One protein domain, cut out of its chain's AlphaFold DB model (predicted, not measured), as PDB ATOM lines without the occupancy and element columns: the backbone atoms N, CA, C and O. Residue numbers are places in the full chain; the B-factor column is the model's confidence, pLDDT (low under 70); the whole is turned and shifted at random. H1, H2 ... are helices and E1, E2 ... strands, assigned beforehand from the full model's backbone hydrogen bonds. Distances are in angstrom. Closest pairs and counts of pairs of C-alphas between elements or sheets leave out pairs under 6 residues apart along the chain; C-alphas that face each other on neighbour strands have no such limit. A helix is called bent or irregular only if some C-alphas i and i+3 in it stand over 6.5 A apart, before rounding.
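Overview. This is residues 34 to 203 of the 203 residues of an uncharacterized protein of Elusimicrobia bacterium (UniProt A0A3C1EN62). A single sheet of seven strands, curled like part of a barrel, wraps round the first helix, H1. Beyond the sheet, short H2 and H4 lie beside it, and the longer H3 is carried away from it on loops; residues 127 to 132 stick out. The printed part has 170 residues, under half of them in named elements, which run H1 E1 E2 E3 E4 H2 H3 H4 E5 E6 E7. The class is mixed, helices and strands, and the sheet's order is E4 E3 E2 E1 E5 E7 E6, all antiparallel. The whole is compact, with a radius of gyration of the C-alphas of 16.6 A and spans of 56 by 43 by 26 A.

Along the chain. H1, residues 34 to 47, begins at C-alpha 34 (-53.411, 51.623, -45.515) and is 20.1 A long. E1 is residues 63 to 68, E2 74 to 80, E3 103 to 107 and E4 112 to 115. H2 is residues 116 to 119. H3, residues 128 to 143, is 23.2 A long and begins at (-14.747, 38.285, -50.618); it is irregular, C-alphas 129 and 132 being 7.2 A apart, with a kink of 35 degrees near residue 136. H4 is residues 154 to 157. E5, residues 165 to 172, is 22.2 A long; E6 is residues 185 to 189; E7, residues 195 to 202, is 22.4 A long and ends at (-40.521, 47.019, -40.233).

Arrangement. The strongly twisted sheet curls round H1, in two layers, a helix on one face of a sheet; the closest C-alphas of H1 and E6 are those of Arg 37 and Leu 186, 5.6 A. E1 to E4 form a meander, each strand the antiparallel neighbour of the one before: N 78 and O 65 are 2.8 A apart, N 106 and O 77 2.9 A, N 105 and O 114 2.8 A. E1 and E5 have N 66 and O 165 at 2.8 A, E5 and E7 N 170 and O 199 at 2.9 A, and the hairpin E6 and E7 N 186 and O 198 at 2.8 A. H2 is on the sheet at a height of 6.7 A; H4 only grazes it. H3 is not on it. In H1 every O i to N i+4 pair is within hydrogen-bond range, in H3 7 of 12; H2 and H4 are too short for such a pair.

Size, cuts and confidence. The C-alphas farthest apart, of Val 126 and Ser 178, are 56.5 A apart. The printed part has no cut. The links H1 to E1, E2 to E3 and E5 to E6 are long. Mean pLDDT of the printed part is 93.0; residue 203 is under 70.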
ATOM      1  N   ALA A  34     -52.259  51.641 -44.615       90.19
ATOM      2  CA  ALA A  34     -53.411  51.623 -45.515       90.19
ATOM      3  C   ALA A  34     -53.048  51.079 -46.905       90.19
ATOM      4  O   ALA A  34     -53.776  50.256 -47.455       90.19
ATOM      5  N   GLN A  35     -51.899  51.491 -47.446       93.12
ATOM      6  CA  GLN A  35     -51.422  51.019 -48.741       93.12
ATOM      7  C   GLN A  35     -50.940  49.568 -48.659       93.12
ATOM      8  O   GLN A  35     -51.260  48.764 -49.534       93.12
ATOM      9  N   MET A  36     -50.237  49.210 -47.580       93.50
ATOM     10  CA  MET A  36     -49.808  47.828 -47.363       93.50
ATOM     11  C   MET A  36     -51.002  46.872 -47.259       93.50
ATOM     12  O   MET A  36     -50.973  45.790 -47.838       93.50
ATOM     13  N   ARG A  37     -52.085  47.290 -46.592       94.19
ATOM     14  CA  ARG A  37     -53.342  46.534 -46.533       94.19
ATOM     15  C   ARG A  37     -53.912  46.277 -47.924       94.19
ATOM     16  O   ARG A  37     -54.325  45.157 -48.195       94.19
ATOM     17  N   VAL A  38     -53.926  47.287 -48.798       94.88
ATOM     18  CA  VAL A  38     -54.429  47.148 -50.174       94.88
ATOM     19  C   VAL A  38     -53.607  46.124 -50.955       94.88
ATOM     20  O   VAL A  38     -54.182  45.194 -51.519       94.88
ATOM     21  N   TRP A  39     -52.277  46.243 -50.951       97.00
ATOM     22  CA  TRP A  39     -51.425  45.306 -51.690       97.00
ATOM     23  C   TRP A  39     -51.494  43.888 -51.131       97.00
ATOM     24  O   TRP A  39     -51.626  42.941 -51.902       97.00
ATOM     25  N   LEU A  40     -51.473  43.738 -49.803       96.94
ATOM     26  CA  LEU A  40     -51.578  42.432 -49.163       96.94
ATOM     27  C   LEU A  40     -52.940  41.777 -49.422       96.94
ATOM     28  O   LEU A  40     -52.986  40.573 -49.657       96.94
ATOM     29  N   GLN A  41     -54.034  42.545 -49.420       97.44
ATOM     30  CA  GLN A  41     -55.353  42.021 -49.772       97.44
ATOM     31  C   GLN A  41     -55.377  41.532 -51.224       97.44
ATOM     32  O   GLN A  41     -55.811  40.413 -51.474       97.44
ATOM     33  N   GLU A  42     -54.837  42.309 -52.171       97.56
ATOM     34  CA  GLU A  42     -54.727  41.865 -53.566       97.56
ATOM     35  C   GLU A  42     -53.892  40.578 -53.685       97.56
ATOM     36  O   GLU A  42     -54.265  39.652 -54.409       97.56
ATOM     37  N   PHE A  43     -52.775  40.496 -52.959       98.12
ATOM     38  CA  PHE A  43     -51.933  39.307 -52.933       98.12
ATOM     39  C   PHE A  43     -52.692  38.076 -52.428       98.12
ATOM     40  O   PHE A  43     -52.669  37.015 -53.058       98.12
ATOM     41  N   VAL A  44     -53.418  38.237 -51.322       98.06
ATOM     42  CA  VAL A  44     -54.244  37.194 -50.710       98.06
ATOM     43  C   VAL A  44     -55.334  36.727 -51.669       98.06
ATOM     44  O   VAL A  44     -55.459  35.523 -51.895       98.06
ATOM     45  N   ASP A  45     -56.054  37.651 -52.300       97.50
ATOM     46  CA  ASP A  45     -57.138  37.330 -53.231       97.50
ATOM     47  C   ASP A  45     -56.654  36.469 -54.405       97.50
ATOM     48  O   ASP A  45     -57.373  35.590 -54.888       97.50
ATOM     49  N   ARG A  46     -55.416  36.686 -54.869       96.81
ATOM     50  CA  ARG A  46     -54.866  35.941 -56.008       96.81
ATOM     51  C   ARG A  46     -54.217  34.621 -55.616       96.81
ATOM     52  O   ARG A  46     -54.338  33.654 -56.385       96.81
ATOM     53  N   LEU A  47     -53.490  34.597 -54.497       97.88
ATOM     54  CA  LEU A  47     -52.544  33.525 -54.175       97.88
ATOM     55  C   LEU A  47     -52.944  32.639 -52.997       97.88
ATOM     56  O   LEU A  47     -52.272  31.632 -52.756       97.88
ATOM     57  N   TYR A  48     -54.036  32.938 -52.298       97.81
ATOM     58  CA  TYR A  48     -54.557  32.034 -51.279       97.81
ATOM     59  C   TYR A  48     -54.826  30.633 -51.865       97.81
ATOM     60  O   TYR A  48     -55.408  30.487 -52.943       97.81
ATOM     61  N   LEU A  49     -54.346  29.598 -51.169       95.75
ATOM     62  CA  LEU A  49     -54.308  28.181 -51.570       95.75
ATOM     63  C   LEU A  49     -53.492  27.848 -52.831       95.75
ATOM     64  O   LEU A  49     -53.484  26.693 -53.256       95.75
ATOM     65  N   LYS A  50     -52.769  28.816 -53.400       94.94
ATOM     66  CA  LYS A  50     -51.789  28.590 -54.475       94.94
ATOM     67  C   LYS A  50     -50.365  28.773 -53.967       94.94
ATOM     68  O   LYS A  50     -49.543  27.886 -54.141       94.94
ATOM     69  N   GLY A  51     -50.109  29.907 -53.317       95.19
ATOM     70  CA  GLY A  51     -48.815  30.251 -52.734       95.19
ATOM     71  C   GLY A  51     -48.747  30.040 -51.224       95.19
ATOM     72  O   GLY A  51     -47.661  29.813 -50.708       95.19
ATOM     73  N   PHE A  52     -49.872  30.090 -50.505       96.94
ATOM     74  CA  PHE A  52     -49.914  29.923 -49.044       96.94
ATOM     75  C   PHE A  52     -51.298  29.464 -48.559       96.94
ATOM     76  O   PHE A  52     -52.286  29.551 -49.294       96.94
ATOM     77  N   ARG A  53     -51.385  28.985 -47.314       96.38
ATOM     78  CA  ARG A  53     -52.627  28.615 -46.607       96.38
ATOM     79  C   ARG A  53     -52.838  29.434 -45.330       96.38
ATOM     80  O   ARG A  53     -53.974  29.790 -45.033       96.38
ATOM     81  N   HIS A  54     -51.768  29.730 -44.594       96.31
ATOM     82  CA  HIS A  54     -51.816  30.358 -43.269       96.31
ATOM     83  C   HIS A  54     -51.122  31.722 -43.295       96.31
ATOM     84  O   HIS A  54     -49.899  31.810 -43.300       96.31
ATOM     85  N   LEU A  55     -51.916  32.793 -43.331       97.06
ATOM     86  CA  LEU A  55     -51.420  34.170 -43.278       97.06
ATOM     87  C   LEU A  55     -51.065  34.577 -41.837       97.06
ATOM     88  O   LEU A  55     -51.880  34.410 -40.926       97.06
ATOM     89  N   GLY A  56     -49.888  35.173 -41.659       95.12
ATOM     90  CA  GLY A  56     -49.320  35.579 -40.371       95.12
ATOM     91  C   GLY A  56     -48.654  34.440 -39.592       95.12
ATOM     92  O   GLY A  56     -48.563  34.536 -38.370       95.12
ATOM     93  N   ASP A  57     -48.254  33.362 -40.271       94.38
ATOM     94  CA  ASP A  57     -47.584  32.197 -39.682       94.38
ATOM     95  C   ASP A  57     -46.225  31.989 -40.359       94.38
ATOM     96  O   ASP A  57     -46.187  31.740 -41.562       94.38
ATOM     97  N   GLU A  58     -45.128  32.052 -39.597       89.88
ATOM     98  CA  GLU A  58     -43.746  31.895 -40.097       89.88
ATOM     99  C   GLU A  58     -43.524  30.592 -40.873       89.88
ATOM    100  O   GLU A  58     -42.651  30.485 -41.734       89.88
ATOM    101  N   ARG A  59     -44.341  29.568 -40.604       92.50
ATOM    102  CA  ARG A  59     -44.226  28.285 -41.296       92.50
ATOM    103  C   ARG A  59     -44.767  28.329 -42.715       92.50
ATOM    104  O   ARG A  59     -44.476  27.426 -43.502       92.50
ATOM    105  N   ASP A  60     -45.566  29.344 -43.025       95.19
ATOM    106  CA  ASP A  60     -46.226  29.514 -44.305       95.19
ATOM    107  C   ASP A  60     -46.037  30.936 -44.842       95.19
ATOM    108  O   ASP A  60     -45.195  31.119 -45.707       95.19
ATOM    109  N   PHE A  61     -46.747  31.956 -44.367       97.44
ATOM    110  CA  PHE A  61     -46.578  33.310 -44.897       97.44
ATOM    111  C   PHE A  61     -46.711  34.387 -43.824       97.44
ATOM    112  O   PHE A  61     -47.809  34.638 -43.330       97.44
ATOM    113  N   ASP A  62     -45.617  35.085 -43.529       96.25
ATOM    114  CA  ASP A  62     -45.572  36.167 -42.544       96.25
ATOM    115  C   ASP A  62     -44.708  37.371 -42.952       96.25
ATOM    116  O   ASP A  62     -44.829  38.415 -42.322       96.25
ATOM    117  N   HIS A  63     -43.881  37.291 -43.996       96.88
ATOM    118  CA  HIS A  63     -42.934  38.365 -44.308       96.88
ATOM    119  C   HIS A  63     -42.649  38.543 -45.808       96.88
ATOM    120  O   HIS A  63     -43.108  37.793 -46.679       96.88
ATOM    121  N   GLY A  64     -41.883  39.587 -46.107       97.00
ATOM    122  CA  GLY A  64     -41.402  39.901 -47.443       97.00
ATOM    123  C   GLY A  64     -40.504  41.133 -47.450       97.00
ATOM    124  O   GLY A  64     -40.045  41.602 -46.410       97.00
ATOM    125  N   HIS A  65     -40.250  41.666 -48.642       97.62
ATOM    126  CA  HIS A  65     -39.384  42.819 -48.850       97.62
ATOM    127  C   HIS A  65     -40.032  43.843 -49.773       97.62
ATOM    128  O   HIS A  65     -40.589  43.518 -50.821       97.62
ATOM    129  N   PHE A  66     -39.889  45.112 -49.420       97.50
ATOM    130  CA  PHE A  66     -40.064  46.214 -50.353       97.50
ATOM    131  C   PHE A  66     -38.784  46.385 -51.170       97.50
ATOM    132  O   PHE A  66     -37.697  46.521 -50.602       97.50
ATOM    133  N   LEU A  67     -38.911  46.381 -52.497       97.38
ATOM    134  CA  LEU A  67     -37.801  46.562 -53.426       97.38
ATOM    135  C   LEU A  67     -37.844  47.979 -53.995       97.38
ATOM    136  O   LEU A  67     -38.833  48.370 -54.616       97.38
ATOM    137  N   TYR A  68     -36.770  48.741 -53.804       97.12
ATOM    138  CA  TYR A  68     -36.691  50.143 -54.216       97.12
ATOM    139  C   TYR A  68     -35.658  50.351 -55.313       97.12
ATOM    140  O   TYR A  68     -34.707  49.584 -55.419       97.12
ATOM    141  N   ASP A  69     -35.814  51.408 -56.107       96.06
ATOM    142  CA  ASP A  69     -34.791  51.853 -57.051       96.06
ATOM    143  C   ASP A  69     -33.714  52.727 -56.376       96.06
ATOM    144  O   ASP A  69     -33.808  53.115 -55.207       96.06
ATOM    145  N   ALA A  70     -32.691  53.113 -57.142       94.69
ATOM    146  CA  ALA A  70     -31.623  53.997 -56.668       94.69
ATOM    147  C   ALA A  70     -32.126  55.380 -56.200       94.69
ATOM    148  O   ALA A  70     -31.439  56.062 -55.435       94.69
ATOM    149  N   LYS A  71     -33.330  55.799 -56.612       95.31
ATOM    150  CA  LYS A  71     -33.996  57.044 -56.197       95.31
ATOM    151  C   LYS A  71     -34.958  56.829 -55.024       95.31
ATOM    152  O   LYS A  71     -35.723  57.737 -54.708       95.31
ATOM    153  N   SER A  72     -34.905  55.667 -54.372       95.31
ATOM    154  CA  SER A  72     -35.751  55.317 -53.230       95.31
ATOM    155  C   SER A  72     -37.249  55.259 -53.565       95.31
ATOM    156  O   SER A  72     -38.087  55.453 -52.687       95.31
ATOM    157  N   ARG A  73     -37.609  54.986 -54.825       95.31
ATOM    158  CA  ARG A  73     -38.998  54.740 -55.239       95.31
ATOM    159  C   ARG A  73     -39.295  53.250 -55.150       95.31
ATOM    160  O   ARG A  73     -38.463  52.450 -55.569       95.31
ATOM    161  N   LEU A  74     -40.455  52.885 -54.605       96.44
ATOM    162  CA  LEU A  74     -40.888  51.489 -54.546       96.44
ATOM    163  C   LEU A  74     -41.126  50.982 -55.972       96.44
ATOM    164  O   LEU A  74     -41.865  51.603 -56.728       96.44
ATOM    165  N   VAL A  75     -40.492  49.869 -56.321       96.75
ATOM    166  CA  VAL A  75     -40.606  49.244 -57.642       96.75
ATOM    167  C   VAL A  75     -41.465  47.992 -57.581       96.75
ATOM    168  O   VAL A  75     -42.318  47.777 -58.434       96.75
ATOM    169  N   ALA A  76     -41.231  47.160 -56.571       97.94
ATOM    170  CA  ALA A  76     -41.867  45.863 -56.434       97.94
ATOM    171  C   ALA A  76     -41.934  45.444 -54.965       97.94
ATOM    172  O   ALA A  76     -41.200  45.957 -54.117       97.94
ATOM    173  N   ILE A  77     -42.800  44.480 -54.679       98.25
ATOM    174  CA  ILE A  77     -42.875  43.800 -53.389       98.25
ATOM    175  C   ILE A  77     -42.528  42.336 -53.627       98.25
ATOM    176  O   ILE A  77     -43.142  41.684 -54.471       98.25
ATOM    177  N   LEU A  78     -41.531  41.840 -52.903       98.38
ATOM    178  CA  LEU A  78     -41.149  40.437 -52.879       98.38
ATOM    179  C   LEU A  78     -41.823  39.767 -51.684       98.38
ATOM    180  O   LEU A  78     -41.582  40.157 -50.548       98.38
ATOM    181  N   TYR A  79     -42.651  38.765 -51.939       98.12
ATOM    182  CA  TYR A  79     -43.309  37.967 -50.909       98.12
ATOM    183  C   TYR A  79     -42.607  36.626 -50.745       98.12
ATOM    184  O   TYR A  79     -42.326  35.964 -51.752       98.12
ATOM    185  N   HIS A  80     -42.397  36.205 -49.498       97.12
ATOM    186  CA  HIS A  80     -41.918  34.870 -49.155       97.12
ATOM    187  C   HIS A  80     -43.059  34.070 -48.552       97.12
ATOM    188  O   HIS A  80     -43.564  34.381 -47.479       97.12
ATOM    189  N   THR A  81     -43.478  33.035 -49.265       96.88
ATOM    190  CA  THR A  81     -44.448  32.070 -48.769       96.88
ATOM    191  C   THR A  81     -43.785  30.704 -48.627       96.88
ATOM    192  O   THR A  81     -42.740  30.416 -49.206       96.88
ATOM    193  N   GLN A  82     -44.383  29.837 -47.824       94.56
ATOM    194  CA  GLN A  82     -43.951  28.476 -47.547       94.56
ATOM    195  C   GLN A  82     -42.474  28.397 -47.113       94.56
ATOM    196  O   GLN A  82     -41.764  27.472 -47.533       94.56
ATOM    197  N   GLU A  83     -41.967  29.371 -46.334       89.56
ATOM    198  CA  GLU A  83     -40.523  29.456 -46.059       89.56
ATOM    199  C   GLU A  83     -40.014  28.205 -45.319       89.56
ATOM    200  O   GLU A  83     -39.008  27.598 -45.697       89.56
ATOM    201  N   LEU A  84     -40.778  27.735 -44.336       91.25
ATOM    202  CA  LEU A  84     -40.425  26.554 -43.548       91.25
ATOM    203  C   LEU A  84     -41.081  25.268 -44.064       91.25
ATOM    204  O   LEU A  84     -40.917  24.204 -43.465       91.25
ATOM    205  N   ALA A  85     -41.791  25.310 -45.194       91.44
ATOM    206  CA  ALA A  85     -42.557  24.166 -45.691       91.44
ATOM    207  C   ALA A  85     -41.704  22.928 -46.015       91.44
ATOM    208  O   ALA A  85     -42.201  21.803 -45.958       91.44
ATOM    209  N   GLY A  86     -40.409  23.113 -46.295       89.50
ATOM    210  CA  GLY A  86     -39.455  22.023 -46.517       89.50
ATOM    211  C   GLY A  86     -39.171  21.162 -45.281       89.50
ATOM    212  O   GLY A  86     -38.682  20.044 -45.431       89.50
ATOM    213  N   TYR A  87     -39.507  21.637 -44.079       91.62
ATOM    214  CA  TYR A  87     -39.390  20.866 -42.838       91.62
ATOM    215  C   TYR A  87     -40.608  19.973 -42.567       91.62
ATOM    216  O   TYR A  87     -40.598  19.189 -41.615       91.62
ATOM    217  N   TYR A  88     -41.656  20.066 -43.390       93.88
ATOM    218  CA  TYR A  88     -42.914  19.362 -43.181       93.88
ATOM    219  C   TYR A  88     -43.170  18.303 -44.265       93.88
ATOM    220  O   TYR A  88     -42.853  18.513 -45.438       93.88
ATOM    221  N   PRO A  89     -43.795  17.159 -43.919       92.69
ATOM    222  CA  PRO A  89     -44.148  16.138 -44.899       92.69
ATOM    223  C   PRO A  89     -45.085  16.675 -45.984       92.69
ATOM    224  O   PRO A  89     -45.976  17.493 -45.719       92.69
ATOM    225  N   ARG A  90     -44.944  16.147 -47.205       89.06
ATOM    226  CA  ARG A  90     -45.873  16.428 -48.306       89.06
ATOM    227  C   ARG A  90     -47.304  16.060 -47.900       89.06
ATOM    228  O   ARG A  90     -47.536  14.988 -47.351       89.06
ATOM    229  N   GLY A  91     -48.254  16.946 -48.192       87.81
ATOM    230  CA  GLY A  91     -49.672  16.759 -47.858       87.81
ATOM    231  C   GLY A  91     -50.048  17.133 -46.419       87.81
ATOM    232  O   GLY A  91     -51.231  17.125 -46.092       87.81
ATOM    233  N   SER A  92     -49.084  17.497 -45.567       94.44
ATOM    234  CA  SER A  92     -49.391  18.118 -44.275       94.44
ATOM    235  C   SER A  92     -49.922  19.548 -44.451       94.44
ATOM    236  O   SER A  92     -49.769  20.156 -45.511       94.44
ATOM    237  N   GLY A  93     -50.498  20.118 -43.386       94.94
ATOM    238  CA  GLY A  93     -51.031  21.486 -43.401       94.94
ATOM    239  C   GLY A  93     -49.994  22.585 -43.669       94.94
ATOM    240  O   GLY A  93     -50.386  23.676 -44.076       94.94
ATOM    241  N   PHE A  94     -48.702  22.287 -43.485       95.62
ATOM    242  CA  PHE A  94     -47.577  23.216 -43.674       95.62
ATOM    243  C   PHE A  94     -46.559  22.746 -44.718       95.62
ATOM    244  O   PHE A  94     -45.640  23.482 -45.047       95.62
ATOM    245  N   GLY A  95     -46.713  21.544 -45.282       93.81
ATOM    246  CA  GLY A  95     -45.902  21.116 -46.422       93.81
ATOM    247  C   GLY A  95     -46.215  21.948 -47.668       93.81
ATOM    248  O   GLY A  95     -47.284  22.564 -47.762       93.81
ATOM    249  N   TYR A  96     -45.308  21.936 -48.646       93.44
ATOM    250  CA  TYR A  96     -45.455  22.720 -49.879       93.44
ATOM    251  C   TYR A  96     -46.838  22.542 -50.533       93.44
ATOM    252  O   TYR A  96     -47.359  21.424 -50.621       93.44
ATOM    253  N   LEU A  97     -47.430  23.657 -50.976       93.75
ATOM    254  CA  LEU A  97     -48.531  23.647 -51.949       93.75
ATOM    255  C   LEU A  97     -47.928  23.408 -53.331       93.75
ATOM    256  O   LEU A  97     -48.274  22.442 -54.009       93.75
ATOM    257  N   ASP A  98     -46.962  24.259 -53.663       90.75
ATOM    258  CA  ASP A  98     -46.103  24.187 -54.829       90.75
ATOM    259  C   ASP A  98     -44.717  24.698 -54.416       90.75
ATOM    260  O   ASP A  98     -44.567  25.840 -53.985       90.75
ATOM    261  N   ALA A  99     -43.694  23.851 -54.526       86.25
ATOM    262  CA  ALA A  99     -42.338  24.223 -54.125       86.25
ATOM    263  C   ALA A  99     -41.755  25.359 -54.985       86.25
ATOM    264  O   ALA A  99     -40.885  26.090 -54.513       86.25
ATOM    265  N   GLU A 100     -42.227  25.523 -56.224       87.69
ATOM    266  CA  GLU A 100     -41.800  26.612 -57.110       87.69
ATOM    267  C   GLU A 100     -42.641  27.891 -56.895       87.69
ATOM    268  O   GLU A 100     -42.191  29.000 -57.191       87.69
ATOM    269  N   GLY A 101     -43.837  27.760 -56.313       88.88
ATOM    270  CA  GLY A 101     -44.809  28.830 -56.064       88.88
ATOM    271  C   GLY A 101     -44.644  29.526 -54.712       88.88
ATOM    272  O   GLY A 101     -45.632  29.775 -54.023       88.88
ATOM    273  N   ARG A 102     -43.405  29.816 -54.301       93.38
ATOM    274  CA  ARG A 102     -43.113  30.263 -52.925       93.38
ATOM    275  C   ARG A 102     -42.447  31.634 -52.790       93.38
ATOM    276  O   ARG A 102     -42.310  32.162 -51.695       93.38
ATOM    277  N   ASN A 103     -42.026  32.225 -53.904       97.44
ATOM    278  CA  ASN A 103     -41.525  33.597 -53.924       97.44
ATOM    279  C   ASN A 103     -42.214  34.340 -55.059       97.44
ATOM    280  O   ASN A 103     -42.221  33.861 -56.197       97.44
ATOM    281  N   TRP A 104     -42.758  35.508 -54.755       98.06
ATOM    282  CA  TRP A 104     -43.647  36.214 -55.668       98.06
ATOM    283  C   TRP A 104     -43.283  37.686 -55.750       98.06
ATOM    284  O   TRP A 104     -42.943  38.294 -54.740       98.06
ATOM    285  N   ILE A 105     -43.386  38.250 -56.947       98.25
ATOM    286  CA  ILE A 105     -43.279  39.685 -57.183       98.25
ATOM    287  C   ILE A 105     -44.681  40.238 -57.394       98.25
ATOM    288  O   ILE A 105     -45.413  39.736 -58.244       98.25
ATOM    289  N   GLN A 106     -45.035  41.275 -56.639       98.38
ATOM    290  CA  GLN A 106     -46.171  42.144 -56.933       98.38
ATOM    291  C   GLN A 106     -45.672  43.511 -57.372       98.38
ATOM    292  O   GLN A 106     -44.761  44.085 -56.769       98.38
ATOM    293  N   TRP A 107     -46.332  44.053 -58.387       97.25
ATOM    294  CA  TRP A 107     -46.091  45.392 -58.898       97.25
ATOM    295  C   TRP A 107     -47.091  46.383 -58.275       97.25
ATOM    296  O   TRP A 107     -48.288  46.266 -58.553       97.25
ATOM    297  N   PRO A 108     -46.638  47.365 -57.470       93.56
ATOM    298  CA  PRO A 108     -47.502  48.324 -56.776       93.56
ATOM    299  C   PRO A 108     -48.465  49.097 -57.682       93.56
ATOM    300  O   PRO A 108     -49.578  49.404 -57.260       93.56
ATOM    301  N   ASP A 109     -48.047  49.370 -58.921       89.38
ATOM    302  CA  ASP A 109     -48.773  50.190 -59.899       89.38
ATOM    303  C   ASP A 109     -49.675  49.354 -60.833       89.38
ATOM    304  O   ASP A 109     -49.951  49.739 -61.969       89.38
ATOM    305  N   GLY A 110     -50.129  48.178 -60.381       79.62
ATOM    306  CA  GLY A 110     -51.091  47.348 -61.118       79.62
ATOM    307  C   GLY A 110     -50.485  46.428 -62.185       79.62
ATOM    308  O   GLY A 110     -51.213  45.897 -63.020       79.62
ATOM    309  N   GLY A 111     -49.170  46.190 -62.148       83.06
ATOM    310  CA  GLY A 111     -48.478  45.257 -63.056       83.06
ATOM    311  C   GLY A 111     -48.765  43.769 -62.792       83.06
ATOM    312  O   GLY A 111     -48.301  42.913 -63.539       83.06
ATOM    313  N   GLY A 112     -49.539  43.441 -61.752       95.12
ATOM    314  CA  GLY A 112     -49.937  42.076 -61.412       95.12
ATOM    315  C   GLY A 112     -49.005  41.378 -60.420       95.12
ATOM    316  O   GLY A 112     -48.225  42.024 -59.719       95.12
ATOM    317  N   ILE A 113     -49.149  40.050 -60.338       97.88
ATOM    318  CA  ILE A 113     -48.406  39.172 -59.424       97.88
ATOM    319  C   ILE A 113     -47.861  37.985 -60.216       97.88
ATOM    320  O   ILE A 113     -48.627  37.310 -60.906       97.88
ATOM    321  N   GLU A 114     -46.564  37.714 -60.097       96.94
ATOM    322  CA  GLU A 114     -45.886  36.624 -60.804       96.94
ATOM    323  C   GLU A 114     -44.758  35.988 -59.976       96.94
ATOM    324  O   GLU A 114     -44.405  36.471 -58.900       96.94
ATOM    325  N   SER A 115     -44.196  34.876 -60.459       96.62
ATOM    326  CA  SER A 115     -43.100  34.183 -59.770       96.62
ATOM    327  C   SER A 115     -41.824  35.026 -59.764       96.62
ATOM    328  O   SER A 115     -41.372  35.507 -60.804       96.62
ATOM    329  N   ALA A 116     -41.166  35.117 -58.606       97.25
ATOM    330  CA  ALA A 116     -39.877  35.798 -58.491       97.25
ATOM    331  C   ALA A 116     -38.740  35.076 -59.240       97.25
ATOM    332  O   ALA A 116     -37.688  35.669 -59.482       97.25
ATOM    333  N   ALA A 117     -38.940  33.814 -59.646       95.62
ATOM    334  CA  ALA A 117     -37.939  33.020 -60.359       95.62
ATOM    335  C   ALA A 117     -37.483  33.669 -61.679       95.62
ATOM    336  O   ALA A 117     -36.326  33.506 -62.070       95.62
ATOM    337  N   HIS A 118     -38.352  34.446 -62.335       95.12
ATOM    338  CA  HIS A 118     -38.040  35.157 -63.580       95.12
ATOM    339  C   HIS A 118     -36.977  36.252 -63.407       95.12
ATOM    340  O   HIS A 118     -36.307  36.621 -64.372       95.12
ATOM    341  N   PHE A 119     -36.796  36.747 -62.181       96.69
ATOM    342  CA  PHE A 119     -35.957  37.908 -61.879       96.69
ATOM    343  C   PHE A 119     -34.665  37.549 -61.146       96.69
ATOM    344  O   PHE A 119     -33.927  38.433 -60.717       96.69
ATOM    345  N   VAL A 120     -34.370  36.259 -60.982       96.12
ATOM    346  CA  VAL A 120     -33.161  35.804 -60.290       96.12
ATOM    347  C   VAL A 120     -31.932  36.029 -61.165       96.12
ATOM    348  O   VAL A 120     -31.900  35.675 -62.346       96.12
ATOM    349  N   ARG A 121     -30.868  36.572 -60.568       94.81
ATOM    350  CA  ARG A 121     -29.596  36.769 -61.266       94.81
ATOM    351  C   ARG A 121     -28.981  35.446 -61.710       94.81
ATOM    352  O   ARG A 121     -28.945  34.459 -60.971       94.81
ATOM    353  N   ARG A 122     -28.426  35.446 -62.923       93.75
ATOM    354  CA  ARG A 122     -27.763  34.270 -63.516       93.75
ATOM    355  C   ARG A 122     -26.414  33.970 -62.864       93.75
ATOM    356  O   ARG A 122     -25.992  32.818 -62.819       93.75
ATOM    357  N   SER A 123     -25.741  34.999 -62.354       92.88
ATOM    358  CA  SER A 123     -24.448  34.900 -61.681       92.88
ATOM    359  C   SER A 123     -24.399  35.816 -60.459       92.88
ATOM    360  O   SER A 123     -25.130  36.798 -60.362       92.88
ATOM    361  N   TYR A 124     -23.540  35.469 -59.504       92.88
ATOM    362  CA  TYR A 124     -23.367  36.195 -58.245       92.88
ATOM    363  C   TYR A 124     -21.954  36.784 -58.177       92.88
ATOM    364  O   TYR A 124     -21.025  36.125 -58.660       92.88
ATOM    365  N   PRO A 125     -21.758  37.972 -57.573       91.25
ATOM    366  CA  PRO A 125     -20.448  38.617 -57.516       91.25
ATOM    367  C   PRO A 125     -19.351  37.715 -56.940       91.25
ATOM    368  O   PRO A 125     -19.541  37.027 -55.937       91.25
ATOM    369  N   VAL A 126     -18.175  37.742 -57.570       89.44
ATOM    370  CA  VAL A 126     -16.986  36.986 -57.149       89.44
ATOM    371  C   VAL A 126     -16.085  37.895 -56.308       89.44
ATOM    372  O   VAL A 126     -14.969  38.216 -56.694       89.44
ATOM    373  N   SER A 127     -16.592  38.365 -55.170       89.62
ATOM    374  CA  SER A 127     -15.810  39.143 -54.201       89.62
ATOM    375  C   SER A 127     -15.806  38.458 -52.837       89.62
ATOM    376  O   SER A 127     -16.667  37.618 -52.564       89.62
ATOM    377  N   ALA A 128     -14.849  38.823 -51.977       83.81
ATOM    378  CA  ALA A 128     -14.747  38.285 -50.618       83.81
ATOM    379  C   ALA A 128     -16.059  38.475 -49.832       83.81
ATOM    380  O   ALA A 128     -16.535  37.549 -49.183       83.81
ATOM    381  N   ALA A 129     -16.713  39.633 -49.990       84.88
ATOM    382  CA  ALA A 129     -18.000  39.932 -49.358       84.88
ATOM    383  C   ALA A 129     -19.144  38.981 -49.776       84.88
ATOM    384  O   ALA A 129     -20.115  38.832 -49.045       84.88
ATOM    385  N   TRP A 130     -19.037  38.326 -50.935       93.12
ATOM    386  CA  TRP A 130     -20.050  37.404 -51.465       93.12
ATOM    387  C   TRP A 130     -19.641  35.934 -51.357       93.12
ATOM    388  O   TRP A 130     -20.385  35.051 -51.789       93.12
ATOM    389  N   GLU A 131     -18.453  35.637 -50.835       93.50
ATOM    390  CA  GLU A 131     -17.944  34.270 -50.801       93.50
ATOM    391  C   GLU A 131     -18.757  33.375 -49.867       93.50
ATOM    392  O   GLU A 131     -19.169  32.292 -50.288       93.50
ATOM    393  N   LEU A 132     -19.061  33.859 -48.658       92.00
ATOM    394  CA  LEU A 132     -19.912  33.146 -47.703       92.00
ATOM    395  C   LEU A 132     -21.282  32.840 -48.317       92.00
ATOM    396  O   LEU A 132     -21.696  31.683 -48.363       92.00
ATOM    397  N   PHE A 133     -21.932  33.860 -48.885       93.94
ATOM    398  CA  PHE A 133     -23.225  33.693 -49.537       93.94
ATOM    399  C   PHE A 133     -23.168  32.631 -50.644       93.94
ATOM    400  O   PHE A 133     -23.966  31.701 -50.654       93.94
ATOM    401  N   ARG A 134     -22.211  32.727 -51.576       94.94
ATOM    402  CA  ARG A 134     -22.145  31.809 -52.726       94.94
ATOM    403  C   ARG A 134     -21.821  30.371 -52.330       94.94
ATOM    404  O   ARG A 134     -22.326  29.457 -52.977       94.94
ATOM    405  N   ARG A 135     -20.950  30.169 -51.338       94.31
ATOM    406  CA  ARG A 135     -20.474  28.832 -50.954       94.31
ATOM    407  C   ARG A 135     -21.362  28.144 -49.925       94.31
ATOM    408  O   ARG A 135     -21.410  26.920 -49.931       94.31
ATOM    409  N   VAL A 136     -22.024  28.904 -49.056       92.12
ATOM    410  CA  VAL A 136     -22.738  28.359 -47.893       92.12
ATOM    411  C   VAL A 136     -24.238  28.607 -47.990       92.12
ATOM    412  O   VAL A 136     -25.013  27.657 -47.965       92.12
ATOM    413  N   GLU A 137     -24.664  29.860 -48.147       94.25
ATOM    414  CA  GLU A 137     -26.096  30.198 -48.120       94.25
ATOM    415  C   GLU A 137     -26.819  29.767 -49.405       94.25
ATOM    416  O   GLU A 137     -27.856  29.111 -49.355       94.25
ATOM    417  N   LEU A 138     -26.262  30.098 -50.573       94.50
ATOM    418  CA  LEU A 138     -26.898  29.889 -51.874       94.50
ATOM    419  C   LEU A 138     -27.254  28.417 -52.164       94.50
ATOM    420  O   LEU A 138     -28.349  28.189 -52.686       94.50
ATOM    421  N   PRO A 139     -26.409  27.409 -51.860       94.31
ATOM    422  CA  PRO A 139     -26.797  26.007 -52.010       94.31
ATOM    423  C   PRO A 139     -28.039  25.632 -51.191       94.31
ATOM    424  O   PRO A 139     -28.944  24.997 -51.729       94.31
ATOM    425  N   ASN A 140     -28.121  26.082 -49.935       91.00
ATOM    426  CA  ASN A 140     -29.265  25.808 -49.061       91.00
ATOM    427  C   ASN A 140     -30.529  26.513 -49.562       91.00
ATOM    428  O   ASN A 140     -31.577  25.884 -49.693       91.00
ATOM    429  N   LEU A 141     -30.418  27.792 -49.931       92.19
ATOM    430  CA  LEU A 141     -31.532  28.557 -50.499       92.19
ATOM    431  C   LEU A 141     -32.071  27.885 -51.768       92.19
ATOM    432  O   LEU A 141     -33.277  27.744 -51.933       92.19
ATOM    433  N   ARG A 142     -31.190  27.377 -52.641       91.75
ATOM    434  CA  ARG A 142     -31.595  26.620 -53.836       91.75
ATOM    435  C   ARG A 142     -32.275  25.298 -53.500       91.75
ATOM    436  O   ARG A 142     -33.275  24.980 -54.137       91.75
ATOM    437  N   ALA A 143     -31.767  24.554 -52.519       89.50
ATOM    438  CA  ALA A 143     -32.369  23.294 -52.085       89.50
ATOM    439  C   ALA A 143     -33.800  23.489 -51.559       89.50
ATOM    440  O   ALA A 143     -34.667  22.657 -51.815       89.50
ATOM    441  N   HIS A 144     -34.060  24.619 -50.895       87.38
ATOM    442  CA  HIS A 144     -35.377  24.967 -50.356       87.38
ATOM    443  C   HIS A 144     -36.218  25.861 -51.273       87.38
ATOM    444  O   HIS A 144     -37.338  26.205 -50.908       87.38
ATOM    445  N   ARG A 145     -35.712  26.211 -52.464       90.88
ATOM    446  CA  ARG A 145     -36.352  27.134 -53.420       90.88
ATOM    447  C   ARG A 145     -36.619  28.529 -52.828       90.88
ATOM    448  O   ARG A 145     -37.617  29.167 -53.149       90.88
ATOM    449  N   THR A 146     -35.773  29.026 -51.926       91.44
ATOM    450  CA  THR A 146     -35.862  30.395 -51.378       91.44
ATOM    451  C   THR A 146     -35.168  31.368 -52.321       91.44
ATOM    452  O   THR A 146     -34.049  31.107 -52.764       91.44
ATOM    453  N   ILE A 147     -35.816  32.492 -52.624       95.31
ATOM    454  CA  ILE A 147     -35.219  33.596 -53.377       95.31
ATOM    455  C   ILE A 147     -35.153  34.785 -52.438       95.31
ATOM    456  O   ILE A 147     -36.188  35.338 -52.124       95.31
ATOM    457  N   LEU A 148     -33.960  35.195 -52.020       95.00
ATOM    458  CA  LEU A 148     -33.790  36.422 -51.240       95.00
ATOM    459  C   LEU A 148     -33.749  37.650 -52.156       95.00
ATOM    460  O   LEU A 148     -33.412  37.551 -53.338       95.00
ATOM    461  N   ASP A 149     -33.983  38.828 -51.594       94.69
ATOM    462  CA  ASP A 149     -33.825  40.120 -52.270       94.69
ATOM    463  C   ASP A 149     -32.451  40.279 -52.960       94.69
ATOM    464  O   ASP A 149     -32.366  40.639 -54.136       94.69
ATOM    465  N   LYS A 150     -31.358  39.880 -52.303       93.69
ATOM    466  CA  LYS A 150     -29.995  39.889 -52.862       93.69
ATOM    467  C   LYS A 150     -29.782  38.886 -54.005       93.69
ATOM    468  O   LYS A 150     -28.746  38.936 -54.669       93.69
ATOM    469  N   MET A 151     -30.725  37.969 -54.245       96.38
ATOM    470  CA  MET A 151     -30.726  37.054 -55.396       96.38
ATOM    471  C   MET A 151     -31.426  37.644 -56.620       96.38
ATOM    472  O   MET A 151     -31.198  37.167 -57.731       96.38
ATOM    473  N   ILE A 152     -32.214  38.702 -56.450       97.00
ATOM    474  CA  ILE A 152     -32.830  39.426 -57.557       97.00
ATOM    475  C   ILE A 152     -31.745  40.112 -58.390       97.00
ATOM    476  O   ILE A 152     -30.748  40.613 -57.859       97.00
ATOM    477  N   ALA A 153     -31.905  40.082 -59.708       96.19
ATOM    478  CA  ALA A 153     -31.083  40.790 -60.675       96.19
ATOM    479  C   ALA A 153     -31.494  42.274 -60.713       96.19
ATOM    480  O   ALA A 153     -32.602  42.573 -61.171       96.19
ATOM    481  N   PRO A 154     -30.640  43.208 -60.244       94.69
ATOM    482  CA  PRO A 154     -30.943  44.640 -60.234       94.69
ATOM    483  C   PRO A 154     -31.426  45.169 -61.586       94.69
ATOM    484  O   PRO A 154     -32.356  45.962 -61.652       94.69
ATOM    485  N   GLU A 155     -30.828  44.688 -62.671       94.00
ATOM    486  CA  GLU A 155     -31.100  45.106 -64.041       94.00
ATOM    487  C   GLU A 155     -32.457  44.645 -64.589       94.00
ATOM    488  O   GLU A 155     -32.979  45.285 -65.498       94.00
ATOM    489  N   LEU A 156     -33.041  43.566 -64.052       95.38
ATOM    490  CA  LEU A 156     -34.329  43.049 -64.531       95.38
ATOM    491  C   LEU A 156     -35.518  43.795 -63.920       95.38
ATOM    492  O   LEU A 156     -36.548  43.927 -64.572       95.38
ATOM    493  N   LEU A 157     -35.366  44.285 -62.687       93.56
ATOM    494  CA  LEU A 157     -36.404  45.041 -61.978       93.56
ATOM    495  C   LEU A 157     -36.076  46.532 -61.833       93.56
ATOM    496  O   LEU A 157     -36.883  47.265 -61.286       93.56
ATOM    497  N   ALA A 158     -34.904  46.998 -62.270       94.38
ATOM    498  CA  ALA A 158     -34.387  48.338 -61.966       94.38
ATOM    499  C   ALA A 158     -34.326  48.651 -60.450       94.38
ATOM    500  O   ALA A 158     -34.581  49.779 -60.024       94.38
ATOM    501  N   VAL A 159     -33.969  47.650 -59.635       95.38
ATOM    502  CA  VAL A 159     -33.905  47.756 -58.165       95.38
ATOM    503  C   VAL A 159     -32.484  47.994 -57.662       95.38
ATOM    504  O   VAL A 159     -31.513  47.495 -58.223       95.38
ATOM    505  N   ASP A 160     -32.363  48.708 -56.552       94.88
ATOM    506  CA  ASP A 160     -31.161  48.814 -55.735       94.88
ATOM    507  C   ASP A 160     -31.319  47.902 -54.511       94.88
ATOM    508  O   ASP A 160     -32.007  48.230 -53.542       94.88
ATOM    509  N   VAL A 161     -30.662  46.739 -54.547       90.38
ATOM    510  CA  VAL A 161     -30.736  45.735 -53.471       90.38
ATOM    511  C   VAL A 161     -30.149  46.214 -52.138       90.38
ATOM    512  O   VAL A 161     -30.337  45.552 -51.132       90.38
ATOM    513  N   SER A 162     -29.430  47.342 -52.104       91.19
ATOM    514  CA  SER A 162     -28.953  47.934 -50.844       91.19
ATOM    515  C   SER A 162     -30.014  48.779 -50.135       91.19
ATOM    516  O   SER A 162     -29.827  49.161 -48.981       91.19
ATOM    517  N   LYS A 163     -31.123  49.072 -50.824       94.75
ATOM    518  CA  LYS A 163     -32.243  49.873 -50.324       94.75
ATOM    519  C   LYS A 163     -33.472  49.041 -49.989       94.75
ATOM    520  O   LYS A 163     -34.504  49.610 -49.644       94.75
ATOM    521  N   THR A 164     -33.392  47.722 -50.132       94.88
ATOM    522  CA  THR A 164     -34.497  46.818 -49.815       94.88
ATOM    523  C   THR A 164     -34.823  46.895 -48.333       94.88
ATOM    524  O   THR A 164     -33.959  47.149 -47.493       94.88
ATOM    525  N   ARG A 165     -36.100  46.708 -48.008       95.12
ATOM    526  CA  ARG A 165     -36.561  46.750 -46.623       95.12
ATOM    527  C   ARG A 165     -37.448  45.563 -46.325       95.12
ATOM    528  O   ARG A 165     -38.458  45.385 -47.004       95.12
ATOM    529  N   GLN A 166     -37.063  44.785 -45.323       95.19
ATOM    530  CA  GLN A 166     -37.863  43.671 -44.843       95.19
ATOM    531  C   GLN A 166     -39.074  44.194 -44.068       95.19
ATOM    532  O   GLN A 166     -39.014  45.211 -43.373       95.19
ATOM    533  N   TRP A 167     -40.182  43.487 -44.198       94.94
ATOM    534  CA  TRP A 167     -41.351  43.655 -43.356       94.94
ATOM    535  C   TRP A 167     -41.801  42.287 -42.877       94.94
ATOM    536  O   TRP A 167     -41.684  41.303 -43.605       94.94
ATOM    537  N   VAL A 168     -42.333  42.246 -41.663       95.56
ATOM    538  CA  VAL A 168     -42.878  41.038 -41.044       95.56
ATOM    539  C   VAL A 168     -44.255  41.371 -40.482       95.56
ATOM    540  O   VAL A 168     -44.541  42.506 -40.086       95.56
ATOM    541  N   PHE A 169     -45.128  40.378 -40.461       94.50
ATOM    542  CA  PHE A 169     -46.426  40.427 -39.825       94.50
ATOM    543  C   PHE A 169     -46.528  39.379 -38.733       94.50
ATOM    544  O   PHE A 169     -46.062  38.255 -38.864       94.50
ATOM    545  N   THR A 170     -47.250  39.719 -37.676       91.19
ATOM    546  CA  THR A 170     -47.660  38.759 -36.654       91.19
ATOM    547  C   THR A 170     -49.173  38.770 -36.549       91.19
ATOM    548  O   THR A 170     -49.789  39.839 -36.483       91.19
ATOM    549  N   LYS A 171     -49.789  37.584 -36.520       94.44
ATOM    550  CA  LYS A 171     -51.231  37.460 -36.289       94.44
ATOM    551  C   LYS A 171     -51.582  37.978 -34.892       94.44
ATOM    552  O   LYS A 171     -51.010  37.547 -33.893       94.44
ATOM    553  N   VAL A 172     -52.543  38.891 -34.827       94.00
ATOM    554  CA  VAL A 172     -53.056  39.488 -33.588       94.00
ATOM    555  C   VAL A 172     -54.578  39.345 -33.519       94.00
ATOM    556  O   VAL A 172     -55.225  39.168 -34.554       94.00
ATOM    557  N   PRO A 173     -55.186  39.418 -32.321       93.19
ATOM    558  CA  PRO A 173     -56.637  39.464 -32.200       93.19
ATOM    559  C   PRO A 173     -57.221  40.632 -32.996       93.19
ATOM    560  O   PRO A 173     -56.713  41.754 -32.930       93.19
ATOM    561  N   CYS A 174     -58.303  40.377 -33.727       91.81
ATOM    562  CA  CYS A 174     -58.963  41.424 -34.485       91.81
ATOM    563  C   CYS A 174     -59.679  42.417 -33.562       91.81
ATOM    564  O   CYS A 174     -60.494  41.996 -32.734       91.81
ATOM    565  N   PRO A 175     -59.424  43.732 -33.706       88.88
ATOM    566  CA  PRO A 175     -60.209  44.745 -33.015       88.88
ATOM    567  C   PRO A 175     -61.702  44.636 -33.380       88.88
ATOM    568  O   PRO A 175     -62.036  44.134 -34.457       88.88
ATOM    569  N   PRO A 176     -62.624  45.135 -32.546       86.50
ATOM    570  CA  PRO A 176     -64.038  45.195 -32.903       86.50
ATOM    571  C   PRO A 176     -64.251  46.013 -34.184       86.50
ATOM    572  O   PRO A 176     -63.732  47.121 -34.301       86.50
ATOM    573  N   ALA A 177     -65.052  45.502 -35.124       78.62
ATOM    574  CA  ALA A 177     -65.321  46.176 -36.401       78.62
ATOM    575  C   ALA A 177     -66.043  47.532 -36.251       78.62
ATOM    576  O   ALA A 177     -65.989  48.364 -37.149       78.62
ATOM    577  N   SER A 178     -66.722  47.756 -35.122       76.31
ATOM    578  CA  SER A 178     -67.427  49.001 -34.794       76.31
ATOM    579  C   SER A 178     -66.553  50.058 -34.103       76.31
ATOM    580  O   SER A 178     -67.054  51.132 -33.770       76.31
ATOM    581  N   GLY A 179     -65.277  49.760 -33.845       73.00
ATOM    582  CA  GLY A 179     -64.327  50.686 -33.231       73.00
ATOM    583  C   GLY A 179     -63.566  51.541 -34.253       73.00
ATOM    584  O   GLY A 179     -63.642  51.287 -35.455       73.00
ATOM    585  N   PRO A 180     -62.807  52.550 -33.790       71.56
ATOM    586  CA  PRO A 180     -61.871  53.261 -34.653       71.56
ATOM    587  C   PRO A 180     -60.835  52.288 -35.234       71.56
ATOM    588  O   PRO A 180     -60.342  51.406 -34.529       71.56
ATOM    589  N   GLU A 181     -60.507  52.451 -36.518       78.56
ATOM    590  CA  GLU A 181     -59.470  51.659 -37.191       78.56
ATOM    591  C   GLU A 181     -58.119  51.902 -36.495       78.56
ATOM    592  O   GLU A 181     -57.668  53.045 -36.410       78.56
ATOM    593  N   ASP A 182     -57.481  50.848 -35.963       82.50
ATOM    594  CA  ASP A 182     -56.104  50.954 -35.464       82.50
ATOM    595  C   ASP A 182     -55.165  50.957 -36.678       82.50
ATOM    596  O   ASP A 182     -55.033  49.923 -37.340       82.50
ATOM    597  N   PRO A 183     -54.478  52.074 -36.979       80.50
ATOM    598  CA  PRO A 183     -53.624  52.177 -38.157       80.50
ATOM    599  C   PRO A 183     -52.405  51.243 -38.104       80.50
ATOM    600  O   PRO A 183     -51.658  51.158 -39.077       80.50
ATOM    601  N   ARG A 184     -52.160  50.553 -36.985       84.75
ATOM    602  CA  ARG A 184     -51.072  49.577 -36.824       84.75
ATOM    603  C   ARG A 184     -51.502  48.146 -37.142       84.75
ATOM    604  O   ARG A 184     -50.650  47.261 -37.177       84.75
ATOM    605  N   VAL A 185     -52.799  47.915 -37.351       91.38
ATOM    606  CA  VAL A 185     -53.363  46.591 -37.609       91.38
ATOM    607  C   VAL A 185     -53.880  46.520 -39.039       91.38
ATOM    608  O   VAL A 185     -54.787  47.250 -39.430       91.38
ATOM    609  N   LEU A 186     -53.336  45.594 -39.824       93.88
ATOM    610  CA  LEU A 186     -53.859  45.275 -41.146       93.88
ATOM    611  C   LEU A 186     -54.960  44.229 -40.995       93.88
ATOM    612  O   LEU A 186     -54.692  43.098 -40.590       93.88
ATOM    613  N   ARG A 187     -56.196  44.601 -41.325       94.88
ATOM    614  CA  ARG A 187     -57.321  43.668 -41.437       94.88
ATOM    615  C   ARG A 187     -57.393  43.132 -42.862       94.88
ATOM    616  O   ARG A 187     -57.586  43.914 -43.793       94.88
ATOM    617  N   ILE A 188     -57.250  41.820 -43.004       96.94
ATOM    618  CA  ILE A 188     -57.271  41.084 -44.267       96.94
ATOM    619  C   ILE A 188     -58.417  40.077 -44.230       96.94
ATOM    620  O   ILE A 188     -58.612  39.382 -43.234       96.94
ATOM    621  N   ILE A 189     -59.168  39.987 -45.321       97.31
ATOM    622  CA  ILE A 189     -60.257  39.021 -45.472       97.31
ATOM    623  C   ILE A 189     -59.770  37.915 -46.400       97.31
ATOM    624  O   ILE A 189     -59.433  38.172 -47.554       97.31
ATOM    625  N   LEU A 190     -59.722  36.679 -45.913       97.56
ATOM    626  CA  LEU A 190     -59.398  35.532 -46.757       97.56
ATOM    627  C   LEU A 190     -60.573  35.214 -47.699       97.56
ATOM    628  O   LEU A 190     -61.726  35.487 -47.357       97.56
ATOM    629  N   PRO A 191     -60.343  34.530 -48.834       96.94
ATOM    630  CA  PRO A 191     -61.428  34.053 -49.701       96.94
ATOM    631  C   PRO A 191     -62.469  33.162 -48.999       96.94
ATOM    632  O   PRO A 191     -63.613  33.070 -49.441       96.94
ATOM    633  N   THR A 192     -62.107  32.536 -47.875       96.12
ATOM    634  CA  THR A 192     -63.017  31.783 -46.992       96.12
ATOM    635  C   THR A 192     -63.964  32.668 -46.177       96.12
ATOM    636  O   THR A 192     -64.829  32.143 -45.480       96.12
ATOM    637  N   ARG A 193     -63.824  33.998 -46.269       95.44
ATOM    638  CA  ARG A 193     -64.464  35.021 -45.426       95.44
ATOM    639  C   ARG A 193     -63.983  35.030 -43.973       95.44
ATOM    640  O   ARG A 193     -64.580  35.719 -43.149       95.44
ATOM    641  N   GLU A 194     -62.920  34.293 -43.658       95.50
ATOM    642  CA  GLU A 194     -62.217  34.449 -42.385       95.50
ATOM    643  C   GLU A 194     -61.513  35.807 -42.355       95.50
ATOM    644  O   GLU A 194     -60.882  36.221 -43.329       95.50
ATOM    645  N   GLU A 195     -61.612  36.486 -41.219       95.56
ATOM    646  CA  GLU A 195     -60.904  37.730 -40.974       95.56
ATOM    647  C   GLU A 195     -59.599  37.459 -40.220       95.56
ATOM    648  O   GLU A 195     -59.588  36.815 -39.168       95.56
ATOM    649  N   ILE A 196     -58.499  37.979 -40.758       96.62
ATOM    650  CA  ILE A 196     -57.164  37.900 -40.173       96.62
ATOM    651  C   ILE A 196     -56.687  39.316 -39.877       96.62
ATOM    652  O   ILE A 196     -56.724  40.187 -40.744       96.62
ATOM    653  N   CYS A 197     -56.192  39.536 -38.662       95.88
ATOM    654  CA  CYS A 197     -55.589  40.801 -38.275       95.88
ATOM    655  C   CYS A 197     -54.104  40.620 -38.015       95.88
ATOM    656  O   CYS A 197     -53.684  39.675 -37.345       95.88
ATOM    657  N   LEU A 198     -53.318  41.532 -38.574       96.00
ATOM    658  CA  LEU A 198     -51.867  41.467 -38.578       96.00
ATOM    659  C   LEU A 198     -51.294  42.752 -37.995       96.00
ATOM    660  O   LEU A 198     -51.633  43.841 -38.452       96.00
ATOM    661  N   ALA A 199     -50.403  42.630 -37.019       92.81
ATOM    662  CA  ALA A 199     -49.521  43.722 -36.638       92.81
ATOM    663  C   ALA A 199     -48.272  43.660 -37.519       92.81
ATOM    664  O   ALA A 199     -47.677  42.593 -37.655       92.81
ATOM    665  N   SER A 200     -47.893  44.784 -38.124       86.81
ATOM    666  CA  SER A 200     -46.687  44.874 -38.951       86.81
ATOM    667  C   SER A 200     -45.516  45.423 -38.157       86.81
ATOM    668  O   SER A 200     -45.654  46.453 -37.494       86.81
ATOM    669  N   SER A 201     -44.361  44.781 -38.285       83.69
ATOM    670  CA  SER A 201     -43.072  45.373 -37.955       83.69
ATOM    671  C   SER A 201     -42.268  45.610 -39.230       83.69
ATOM    672  O   SER A 201     -42.358  44.873 -40.214       83.69
ATOM    673  N   LEU A 202     -41.494  46.688 -39.205       77.50
ATOM    674  CA  LEU A 202     -40.521  47.019 -40.233       77.50
ATOM    675  C   LEU A 202     -39.156  46.902 -39.575       77.50
ATOM    676  O   LEU A 202     -38.866  47.695 -38.674       77.50
ATOM    677  N   ASP A 203     -38.366  45.935 -40.023       53.72
ATOM    678  CA  ASP A 203     -36.973  45.788 -39.597       53.72
ATOM    679  C   ASP A 203     -36.057  46.769 -40.357       53.72
ATOM    680  O   ASP A 203     -36.448  47.271 -41.450       53.72
TER     681      ASP A 203